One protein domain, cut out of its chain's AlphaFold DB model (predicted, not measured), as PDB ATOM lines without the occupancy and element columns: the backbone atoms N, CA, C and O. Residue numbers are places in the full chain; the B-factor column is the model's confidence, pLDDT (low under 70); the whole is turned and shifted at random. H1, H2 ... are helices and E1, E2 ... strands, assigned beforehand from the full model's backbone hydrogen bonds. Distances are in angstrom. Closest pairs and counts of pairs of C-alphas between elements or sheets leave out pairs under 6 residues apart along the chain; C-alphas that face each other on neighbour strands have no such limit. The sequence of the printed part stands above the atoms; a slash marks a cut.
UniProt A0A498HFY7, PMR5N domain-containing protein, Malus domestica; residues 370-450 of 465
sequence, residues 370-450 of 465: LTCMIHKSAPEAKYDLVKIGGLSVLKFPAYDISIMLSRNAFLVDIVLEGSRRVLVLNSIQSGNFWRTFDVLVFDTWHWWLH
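What this domain is: This is residues 370 to 450 of the 465 residues of the protein "PMR5N domain-containing protein" of Malus domestica (UniProt A0A498HFY7). The model is a loose, drawn-out arrangement: a three-stranded meander sheet, E1 to E3, makes one half of the length, and a separate two-stranded hairpin, E4 and E5, makes the other end. Three short helices are scattered round these strands and touch no other helix. The printed part has 81 residues, with named elements in the order H1 E1 E2 E3 E4 E5 H2 H3; the class is mixed, helices and strands. Both sheets, E1 - E2 - E3 and E4 - E5, are antiparallel. The whole is loose, with a radius of gyration of the C-alphas of 15.9 A, and elongated, spanning 49 by 25 by 22 A.

How they stand to each other: E1, residues 384 to 388, E2, residues 391 to 396, and E3, residues 401 to 406, form a meander, each strand the antiparallel neighbour of the one before. E1 and E2 are a hairpin at 161 degrees, with N 386 and O 393 2.8 A apart, within hydrogen-bond range. E2 and E3 are a hairpin at 168 degrees, with N 394 and O 403 at 2.8 A. H1, residues 370 to 377, is not on this sheet, but only just, with 4 pairs of C-alphas within 10 A. E4, residues 413 to 417, is apart from E3; it forms a hairpin at 142 degrees with E5, residues 420 to 424, where N 415 and O 422 are 2.9 A apart. H2, residues 431 to 434, is apart from E3 and E4. H3, residues 446 to 449, is apart from H2 and E5. H1 has 3 of 4 O i to N i+4 pairs within range; H2 and H3 are too short for such a pair.

Where its parts are: H1 begins at C-alpha 370, (87.809, -43.017, 327.837), and is 10.9 A long. E2 and E3 measure 16.4 A and 16.2 A. H3 ends at C-alpha 449, (95.586, -67.113, 325.138).

The domain as a whole: The C-alphas of Glu 380 and Gly 418, the two farthest apart, are 49.6 A apart. The printed part has no cut; H2 to H3 is a long link of 11 residues. The mean pLDDT of the printed part is 70.8, and 30 residues are under 70, among them residues 370 to 382 and 445 to 450.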
ATOM      1  N   LEU A 370      89.269 -43.143 327.702       41.56
ATOM      2  CA  LEU A 370      87.809 -43.017 327.837       41.56
ATOM      3  C   LEU A 370      87.381 -42.214 329.079       41.56
ATOM      4  O   LEU A 370      86.529 -41.332 328.984       41.56
ATOM      5  N   THR A 371      87.997 -42.471 330.233       43.62
ATOM      6  CA  THR A 371      87.690 -41.754 331.483       43.62
ATOM      7  C   THR A 371      88.274 -40.340 331.461       43.62
ATOM      8  O   THR A 371      87.632 -39.384 331.897       43.62
ATOM      9  N   CYS A 372      89.458 -40.179 330.860       46.59
ATOM     10  CA  CYS A 372      90.148 -38.898 330.761       46.59
ATOM     11  C   CYS A 372      89.518 -37.978 329.696       46.59
ATOM     12  O   CYS A 372      89.518 -36.760 329.868       46.59
ATOM     13  N   MET A 373      88.903 -38.522 328.633       45.47
ATOM     14  CA  MET A 373      88.158 -37.731 327.641       45.47
ATOM     15  C   MET A 373      86.974 -36.988 328.263       45.47
ATOM     16  O   MET A 373      86.756 -35.825 327.929       45.47
ATOM     17  N   ILE A 374      86.233 -37.610 329.181       50.75
ATOM     18  CA  ILE A 374      85.075 -36.961 329.814       50.75
ATOM     19  C   ILE A 374      85.539 -35.931 330.836       50.75
ATOM     20  O   ILE A 374      85.063 -34.799 330.806       50.75
ATOM     21  N   HIS A 375      86.547 -36.266 331.647       48.88
ATOM     22  CA  HIS A 375      87.134 -35.315 332.590       48.88
ATOM     23  C   HIS A 375      87.786 -34.108 331.884       48.88
ATOM     24  O   HIS A 375      87.705 -32.989 332.370       48.88
ATOM     25  N   LYS A 376      88.377 -34.285 330.694       50.91
ATOM     26  CA  LYS A 376      88.913 -33.167 329.892       50.91
ATOM     27  C   LYS A 376      87.847 -32.367 329.151       50.91
ATOM     28  O   LYS A 376      88.038 -31.171 328.952       50.91
ATOM     29  N   SER A 377      86.764 -33.006 328.710       53.16
ATOM     30  CA  SER A 377      85.683 -32.328 327.976       53.16
ATOM     31  C   SER A 377      84.735 -31.577 328.911       53.16
ATOM     32  O   SER A 377      84.122 -30.596 328.499       53.16
ATOM     33  N   ALA A 378      84.641 -32.013 330.169       54.81
ATOM     34  CA  ALA A 378      83.854 -31.379 331.215       54.81
ATOM     35  C   ALA A 378      84.600 -31.460 332.569       54.81
ATOM     36  O   ALA A 378      84.253 -32.275 333.420       54.81
ATOM     37  N   PRO A 379      85.634 -30.628 332.791       53.69
ATOM     38  CA  PRO A 379      86.463 -30.669 334.006       53.69
ATOM     39  C   PRO A 379      85.703 -30.329 335.296       53.69
ATOM     40  O   PRO A 379      86.103 -30.738 336.381       53.69
ATOM     41  N   GLU A 380      84.576 -29.631 335.172       60.44
ATOM     42  CA  GLU A 380      83.652 -29.298 336.265       60.44
ATOM     43  C   GLU A 380      82.624 -30.422 336.532       60.44
ATOM     44  O   GLU A 380      81.859 -30.359 337.498       60.44
ATOM     45  N   ALA A 381      82.553 -31.446 335.667       60.94
ATOM     46  CA  ALA A 381      81.561 -32.508 335.776       60.94
ATOM     47  C   ALA A 381      81.868 -33.410 336.972       60.94
ATOM     48  O   ALA A 381      82.748 -34.273 336.931       60.94
ATOM     49  N   LYS A 382      81.090 -33.230 338.040       69.81
ATOM     50  CA  LYS A 382      81.075 -34.156 339.170       69.81
ATOM     51  C   LYS A 382      80.558 -35.512 338.704       69.81
ATOM     52  O   LYS A 382      79.550 -35.588 337.998       69.81
ATOM     53  N   TYR A 383      81.244 -36.565 339.125       72.25
ATOM     54  CA  TYR A 383      80.837 -37.932 338.868       72.25
ATOM     55  C   TYR A 383      80.860 -38.747 340.154       72.25
ATOM     56  O   TYR A 383      81.694 -38.520 341.031       72.25
ATOM     57  N   ASP A 384      79.967 -39.724 340.225       77.19
ATOM     58  CA  ASP A 384      79.927 -40.704 341.299       77.19
ATOM     59  C   ASP A 384      80.438 -42.035 340.765       77.19
ATOM     60  O   ASP A 384      79.923 -42.568 339.777       77.19
ATOM     61  N   LEU A 385      81.450 -42.595 341.425       73.75
ATOM     62  CA  LEU A 385      81.917 -43.940 341.134       73.75
ATOM     63  C   LEU A 385      81.294 -44.932 342.114       73.75
ATOM     64  O   LEU A 385      81.572 -44.905 343.311       73.75
ATOM     65  N   VAL A 386      80.522 -45.874 341.582       74.94
ATOM     66  CA  VAL A 386      79.905 -46.955 342.350       74.94
ATOM     67  C   VAL A 386      80.489 -48.288 341.895       74.94
ATOM     68  O   VAL A 386      80.443 -48.632 340.714       74.94
ATOM     69  N   LYS A 387      81.043 -49.059 342.835       66.12
ATOM     70  CA  LYS A 387      81.530 -50.423 342.591       66.12
ATOM     71  C   LYS A 387      80.592 -51.424 343.260       66.12
ATOM     72  O   LYS A 387      80.403 -51.359 344.471       66.12
ATOM     73  N   ILE A 388      80.025 -52.348 342.487       63.88
ATOM     74  CA  ILE A 388      79.141 -53.413 342.989       63.88
ATOM     75  C   ILE A 388      79.661 -54.746 342.451       63.88
ATOM     76  O   ILE A 388      79.433 -55.101 341.298       63.88
ATOM     77  N   GLY A 389      80.414 -55.489 343.263       68.00
ATOM     78  CA  GLY A 389      81.068 -56.722 342.808       68.00
ATOM     79  C   GLY A 389      82.063 -56.470 341.662       68.00
ATOM     80  O   GLY A 389      82.912 -55.588 341.759       68.00
ATOM     81  N   GLY A 390      81.956 -57.234 340.564       58.72
ATOM     82  CA  GLY A 390      82.808 -57.115 339.360       58.72
ATOM     83  C   GLY A 390      82.442 -55.964 338.411       58.72
ATOM     84  O   GLY A 390      82.913 -55.920 337.273       58.72
ATOM     85  N   LEU A 391      81.583 -55.059 338.869       64.06
ATOM     86  CA  LEU A 391      80.960 -54.007 338.090       64.06
ATOM     87  C   LEU A 391      81.418 -52.636 338.590       64.06
ATOM     88  O   LEU A 391      81.363 -52.361 339.790       64.06
ATOM     89  N   SER A 392      81.857 -51.769 337.685       71.94
ATOM     90  CA  SER A 392      82.196 -50.376 338.000       71.94
ATOM     91  C   SER A 392      81.308 -49.438 337.194       71.94
ATOM     92  O   SER A 392      81.240 -49.559 335.975       71.94
ATOM     93  N   VAL A 393      80.619 -48.526 337.877       77.31
ATOM     94  CA  VAL A 393      79.666 -47.586 337.279       77.31
ATOM     95  C   VAL A 393      80.104 -46.165 337.598       77.31
ATOM     96  O   VAL A 393      80.188 -45.791 338.764       77.31
ATOM     97  N   LEU A 394      80.379 -45.384 336.564       75.50
ATOM     98  CA  LEU A 394      80.630 -43.949 336.623       75.50
ATOM     99  C   LEU A 394      79.336 -43.234 336.248       75.50
ATOM    100  O   LEU A 394      78.889 -43.343 335.108       75.50
ATOM    101  N   LYS A 395      78.725 -42.523 337.190       78.88
ATOM    102  CA  LYS A 395      77.524 -41.721 336.945       78.88
ATOM    103  C   LYS A 395      77.906 -40.259 336.823       78.88
ATOM    104  O   LYS A 395      78.637 -39.760 337.668       78.88
ATOM    105  N   PHE A 396      77.367 -39.578 335.823       78.94
ATOM    106  CA  PHE A 396      77.506 -38.141 335.613       78.94
ATOM    107  C   PHE A 396      76.118 -37.500 335.761       78.94
ATOM    108  O   PHE A 396      75.424 -37.321 334.757       78.94
ATOM    109  N   PRO A 397      75.675 -37.167 336.994       76.88
ATOM    110  CA  PRO A 397      74.286 -36.785 337.264       76.88
ATOM    111  C   PRO A 397      73.830 -35.548 336.487       76.88
ATOM    112  O   PRO A 397      72.678 -35.456 336.088       76.88
ATOM    113  N   ALA A 398      74.750 -34.613 336.232       76.06
ATOM    114  CA  ALA A 398      74.469 -33.386 335.490       76.06
ATOM    115  C   ALA A 398      74.119 -33.619 334.008       76.06
ATOM    116  O   ALA A 398      73.560 -32.729 333.373       76.06
ATOM    117  N   TYR A 399      74.453 -34.791 333.463       75.38
ATOM    118  CA  TYR A 399      74.271 -35.124 332.048       75.38
ATOM    119  C   TYR A 399      73.361 -36.333 331.834       75.38
ATOM    120  O   TYR A 399      73.140 -36.712 330.690       75.38
ATOM    121  N   ASP A 400      72.875 -36.948 332.917       80.94
ATOM    122  CA  ASP A 400      72.151 -38.224 332.897       80.94
ATOM    123  C   ASP A 400      72.893 -39.329 332.114       80.94
ATOM    124  O   ASP A 400      72.309 -40.176 331.447       80.94
ATOM    125  N   ILE A 401      74.231 -39.308 332.179       79.62
ATOM    126  CA  ILE A 401      75.097 -40.297 331.528       79.62
ATOM    127  C   ILE A 401      75.631 -41.252 332.588       79.62
ATOM    128  O   ILE A 401      76.161 -40.833 333.619       79.62
ATOM    129  N   SER A 402      75.556 -42.550 332.305       78.25
ATOM    130  CA  SER A 402      76.215 -43.585 333.099       78.25
ATOM    131  C   SER A 402      77.136 -44.416 332.216       78.25
ATOM    132  O   SER A 402      76.728 -44.915 331.172       78.25
ATOM    133  N   ILE A 403      78.384 -44.580 332.645       76.69
ATOM    134  CA  ILE A 403      79.371 -45.427 331.977       76.69
ATOM    135  C   ILE A 403      79.652 -46.617 332.853       76.69
ATOM    136  O   ILE A 403      79.898 -46.494 334.051       76.69
ATOM    137  N   MET A 404      79.633 -47.780 332.229       75.38
ATOM    138  CA  MET A 404      79.595 -49.019 332.956       75.38
ATOM    139  C   MET A 404      80.623 -49.996 332.424       75.38
ATOM    140  O   MET A 404      80.611 -50.369 331.255       75.38
ATOM    141  N   LEU A 405      81.510 -50.421 333.315       74.25
ATOM    142  CA  LEU A 405      82.514 -51.429 333.043       74.25
ATOM    143  C   LEU A 405      82.111 -52.725 333.745       74.25
ATOM    144  O   LEU A 405      82.170 -52.833 334.973       74.25
ATOM    145  N   SER A 406      81.707 -53.710 332.947       70.62
ATOM    146  CA  SER A 406      81.404 -55.066 333.401       70.62
ATOM    147  C   SER A 406      82.571 -55.991 333.085       70.62
ATOM    148  O   SER A 406      82.939 -56.165 331.925       70.62
ATOM    149  N   ARG A 407      83.154 -56.621 334.108       68.75
ATOM    150  CA  ARG A 407      84.289 -57.533 333.926       68.75
ATOM    151  C   ARG A 407      83.817 -58.934 333.543       68.75
ATOM    152  O   ARG A 407      83.658 -59.792 334.405       68.75
ATOM    153  N   ASN A 408      83.638 -59.169 332.247       70.62
ATOM    154  CA  ASN A 408      83.470 -60.513 331.698       70.62
ATOM    155  C   ASN A 408      84.556 -60.791 330.649       70.62
ATOM    156  O   ASN A 408      84.391 -60.510 329.468       70.62
ATOM    157  N   ALA A 409      85.680 -61.344 331.111       68.25
ATOM    158  CA  ALA A 409      86.880 -61.591 330.311       68.25
ATOM    159  C   ALA A 409      86.655 -62.482 329.077       68.25
ATOM    160  O   ALA A 409      87.398 -62.361 328.102       68.25
ATOM    161  N   PHE A 410      85.663 -63.373 329.126       78.06
ATOM    162  CA  PHE A 410      85.393 -64.375 328.090       78.06
ATOM    163  C   PHE A 410      84.029 -64.186 327.412       78.06
ATOM    164  O   PHE A 410      83.690 -64.956 326.519       78.06
ATOM    165  N   LEU A 411      83.241 -63.191 327.839       80.94
ATOM    166  CA  LEU A 411      81.842 -62.911 327.467       80.94
ATOM    167  C   LEU A 411      80.822 -64.023 327.768       80.94
ATOM    168  O   LEU A 411      79.653 -63.721 327.979       80.94
ATOM    169  N   VAL A 412      81.243 -65.279 327.835       84.12
ATOM    170  CA  VAL A 412      80.397 -66.430 328.157       84.12
ATOM    171  C   VAL A 412      80.278 -66.647 329.661       84.12
ATOM    172  O   VAL A 412      81.062 -66.113 330.453       84.12
ATOM    173  N   ASP A 413      79.286 -67.433 330.065       83.25
ATOM    174  CA  ASP A 413      79.095 -67.759 331.472       83.25
ATOM    175  C   ASP A 413      80.210 -68.673 331.991       83.25
ATOM    176  O   ASP A 413      80.736 -69.542 331.285       83.25
ATOM    177  N   ILE A 414      80.554 -68.482 333.265       78.94
ATOM    178  CA  ILE A 414      81.505 -69.318 333.992       78.94
ATOM    179  C   ILE A 414      80.739 -70.043 335.092       78.94
ATOM    180  O   ILE A 414      80.203 -69.403 335.997       78.94
ATOM    181  N   VAL A 415      80.731 -71.372 335.046       82.56
ATOM    182  CA  VAL A 415      80.151 -72.220 336.095       82.56
ATOM    183  C   VAL A 415      81.247 -72.840 336.956       82.56
ATOM    184  O   VAL A 415      82.396 -72.980 336.528       82.56
ATOM    185  N   LEU A 416      80.908 -73.183 338.197       79.75
ATOM    186  CA  LEU A 416      81.804 -73.902 339.100       79.75
ATOM    187  C   LEU A 416      81.486 -75.396 339.050       79.75
ATOM    188  O   LEU A 416      80.428 -75.823 339.504       79.75
ATOM    189  N   GLU A 417      82.431 -76.184 338.549       80.12
ATOM    190  CA  GLU A 417      82.404 -77.644 338.622       80.12
ATOM    191  C   GLU A 417      83.427 -78.091 339.677       80.12
ATOM    192  O   GLU A 417      84.636 -78.183 339.431       80.12
ATOM    193  N   GLY A 418      82.952 -78.285 340.909       81.25
ATOM    194  CA  GLY A 418      83.813 -78.509 342.072       81.25
ATOM    195  C   GLY A 418      84.663 -77.273 342.390       81.25
ATOM    196  O   GLY A 418      84.129 -76.199 342.652       81.25
ATOM    197  N   SER A 419      85.996 -77.408 342.369       73.00
ATOM    198  CA  SER A 419      86.939 -76.291 342.562       73.00
ATOM    199  C   SER A 419      87.407 -75.632 341.256       73.00
ATOM    200  O   SER A 419      88.259 -74.741 341.286       73.00
ATOM    201  N   ARG A 420      86.886 -76.067 340.100       67.88
ATOM    202  CA  ARG A 420      87.287 -75.571 338.775       67.88
ATOM    203  C   ARG A 420      86.228 -74.632 338.209       67.88
ATOM    204  O   ARG A 420      85.035 -74.890 338.312       67.88
ATOM    205  N   ARG A 421      86.684 -73.545 337.589       74.19
ATOM    206  CA  ARG A 421      85.850 -72.635 336.796       74.19
ATOM    207  C   ARG A 421      85.823 -73.135 335.356       74.19
ATOM    208  O   ARG A 421      86.885 -73.321 334.768       74.19
ATOM    209  N   VAL A 422      84.634 -73.357 334.812       78.38
ATOM    210  CA  VAL A 422      84.420 -73.892 333.463       78.38
ATOM    211  C   VAL A 422      83.652 -72.869 332.639       78.38
ATOM    212  O   VAL A 422      82.641 -72.336 333.090       78.38
ATOM    213  N   LEU A 423      84.157 -72.578 331.441       82.06
ATOM    214  CA  LEU A 423      83.494 -71.706 330.474       82.06
ATOM    215  C   LEU A 423      82.396 -72.485 329.754       82.06
ATOM    216  O   LEU A 423      82.669 -73.511 329.132       82.06
ATOM    217  N   VAL A 424      81.173 -71.969 329.789       86.25
ATOM    218  CA  VAL A 424      80.033 -72.549 329.077       86.25
ATOM    219  C   VAL A 424      79.878 -71.812 327.754       86.25
ATOM    220  O   VAL A 424      79.173 -70.814 327.658       86.25
ATOM    221  N   LEU A 425      80.579 -72.284 326.720       83.25
ATOM    222  CA  LEU A 425      80.728 -71.572 325.439       83.25
ATOM    223  C   LEU A 425      79.405 -71.269 324.714       83.25
ATOM    224  O   LEU A 425      79.356 -70.372 323.878       83.25
ATOM    225  N   ASN A 426      78.343 -72.011 325.022       84.62
ATOM    226  CA  ASN A 426      77.006 -71.840 324.459       84.62
ATOM    227  C   ASN A 426      76.035 -71.087 325.391       84.62
ATOM    228  O   ASN A 426      74.836 -71.080 325.118       84.62
ATOM    229  N   SER A 427      76.518 -70.466 326.473       82.31
ATOM    230  CA  SER A 427      75.689 -69.746 327.444       82.31
ATOM    231  C   SER A 427      76.211 -68.332 327.696       82.31
ATOM    232  O   SER A 427      77.397 -68.121 327.948       82.31
ATOM    233  N   ILE A 428      75.300 -67.357 327.616       82.75
ATOM    234  CA  ILE A 428      75.545 -65.930 327.884       82.75
ATOM    235  C   ILE A 428      74.341 -65.365 328.659       82.75
ATOM    236  O   ILE A 428      73.605 -64.497 328.188       82.75
ATOM    237  N   GLN A 429      74.093 -65.875 329.860       75.12
ATOM    238  CA  GLN A 429      73.024 -65.404 330.743       75.12
ATOM    239  C   GLN A 429      73.240 -63.942 331.150       75.12
ATOM    240  O   GLN A 429      72.278 -63.176 331.247       75.12
ATOM    241  N   SER A 430      74.507 -63.521 331.270       67.81
ATOM    242  CA  SER A 430      74.897 -62.112 331.456       67.81
ATOM    243  C   SER A 430      74.376 -61.186 330.343       67.81
ATOM    244  O   SER A 430      74.211 -59.987 330.560       67.81
ATOM    245  N   GLY A 431      74.044 -61.731 329.168       67.50
ATOM    246  CA  GLY A 431      73.497 -60.984 328.039       67.50
ATOM    247  C   GLY A 431      72.136 -60.348 328.316       67.50
ATOM    248  O   GLY A 431      71.809 -59.333 327.708       67.50
ATOM    249  N   ASN A 432      71.359 -60.875 329.268       76.00
ATOM    250  CA  ASN A 432      70.089 -60.264 329.670       76.00
ATOM    251  C   ASN A 432      70.290 -58.906 330.348       76.00
ATOM    252  O   ASN A 432      69.479 -58.003 330.172       76.00
ATOM    253  N   PHE A 433      71.396 -58.748 331.075       71.81
ATOM    254  CA  PHE A 433      71.748 -57.501 331.735       71.81
ATOM    255  C   PHE A 433      72.211 -56.431 330.732       71.81
ATOM    256  O   PHE A 433      71.831 -55.268 330.841       71.81
ATOM    257  N   TRP A 434      72.953 -56.825 329.693       77.94
ATOM    258  CA  TRP A 434      73.459 -55.907 328.662       77.94
ATOM    259  C   TRP A 434      72.363 -55.256 327.814       77.94
ATOM    260  O   TRP A 434      72.570 -54.181 327.264       77.94
ATOM    261  N   ARG A 435      71.170 -55.852 327.750       76.88
ATOM    262  CA  ARG A 435      70.020 -55.284 327.021       76.88
ATOM    263  C   ARG A 435      69.525 -53.953 327.586       76.88
ATOM    264  O   ARG A 435      68.722 -53.294 326.942       76.88
ATOM    265  N   THR A 436      69.969 -53.589 328.786       78.12
ATOM    266  CA  THR A 436      69.574 -52.352 329.468       78.12
ATOM    267  C   THR A 436      70.447 -51.144 329.112       78.12
ATOM    268  O   THR A 436      70.198 -50.063 329.629       78.12
ATOM    269  N   PHE A 437      71.454 -51.309 328.242       77.38
ATOM    270  CA  PHE A 437      72.408 -50.258 327.873       77.38
ATOM    271  C   PHE A 437      72.158 -49.722 326.464       77.38
ATOM    272  O   PHE A 437      71.960 -50.498 325.530       77.38
ATOM    273  N   ASP A 438      72.274 -48.404 326.299       79.44
ATOM    274  CA  ASP A 438      72.131 -47.730 325.002       79.44
ATOM    275  C   ASP A 438      73.309 -48.002 324.057       79.44
ATOM    276  O   ASP A 438      73.152 -48.074 322.838       79.44
ATOM    277  N   VAL A 439      74.509 -48.163 324.623       70.88
ATOM    278  CA  VAL A 439      75.746 -48.430 323.885       70.88
ATOM    279  C   VAL A 439      76.514 -49.539 324.586       70.88
ATOM    280  O   VAL A 439      76.817 -49.454 325.777       70.88
ATOM    281  N   LEU A 440      76.866 -50.573 323.825       77.56
ATOM    282  CA  LEU A 440      77.633 -51.716 324.303       77.56
ATOM    283  C   LEU A 440      78.970 -51.792 323.572       77.56
ATOM    284  O   LEU A 440      79.024 -51.747 322.343       77.56
ATOM    285  N   VAL A 441      80.046 -51.947 324.338       71.44
ATOM    286  CA  VAL A 441      81.398 -52.167 323.823       71.44
ATOM    287  C   VAL A 441      81.929 -53.445 324.452       71.44
ATOM    288  O   VAL A 441      81.997 -53.557 325.676       71.44
ATOM    289  N   PHE A 442      82.289 -54.410 323.613       76.25
ATOM    290  CA  PHE A 442      82.801 -55.705 324.043       76.25
ATOM    291  C   PHE A 442      84.253 -55.868 323.607       76.25
ATOM    292  O   PHE A 442      84.606 -55.530 322.479       76.25
ATOM    293  N   ASP A 443      85.070 -56.437 324.487       68.44
ATOM    294  CA  ASP A 443      86.409 -56.924 324.171       68.44
ATOM    295  C   ASP A 443      86.609 -58.284 324.848       68.44
ATOM    296  O   ASP A 443      86.238 -58.481 326.008       68.44
ATOM    297  N   THR A 444      87.168 -59.239 324.110       71.25
ATOM    298  CA  THR A 444      87.569 -60.538 324.638       71.25
ATOM    299  C   THR A 444      88.671 -61.126 323.769       71.25
ATOM    300  O   THR A 444      88.473 -61.473 322.607       71.25
ATOM    301  N   TRP A 445      89.879 -61.215 324.319       57.28
ATOM    302  CA  TRP A 445      91.010 -61.775 323.578       57.28
ATOM    303  C   TRP A 445      92.132 -62.241 324.498       57.28
ATOM    304  O   TRP A 445      92.530 -63.403 324.447       57.28
ATOM    305  N   HIS A 446      92.593 -61.361 325.392       59.66
ATOM    306  CA  HIS A 446      93.783 -61.595 326.213       59.66
ATOM    307  C   HIS A 446      93.730 -62.917 327.001       59.66
ATOM    308  O   HIS A 446      94.673 -63.705 326.973       59.66
ATOM    309  N   TRP A 447      92.594 -63.211 327.642       64.31
ATOM    310  CA  TRP A 447      92.457 -64.378 328.518       64.31
ATOM    311  C   TRP A 447      92.271 -65.717 327.793       64.31
ATOM    312  O   TRP A 447      92.574 -66.766 328.367       64.31
ATOM    313  N   TRP A 448      91.867 -65.699 326.519       66.62
ATOM    314  CA  TRP A 448      91.778 -66.905 325.687       66.62
ATOM    315  C   TRP A 448      93.150 -67.505 325.362       66.62
ATOM    316  O   TRP A 448      93.247 -68.689 325.053       66.62
ATOM    317  N   LEU A 449      94.216 -66.705 325.458       60.97
ATOM    318  CA  LEU A 449      95.586 -67.113 325.138       60.97
ATOM    319  C   LEU A 449      96.316 -67.789 326.310       60.97
ATOM    320  O   LEU A 449      97.416 -68.314 326.134       60.97
ATOM    321  N   HIS A 450      95.725 -67.793 327.505       62.28
ATOM    322  CA  HIS A 450      96.296 -68.434 328.687       62.28
ATOM    323  C   HIS A 450      95.706 -69.835 328.887       62.28
ATOM    324  O   HIS A 450      94.501 -70.023 328.764       62.28
TER     325      HIS A 450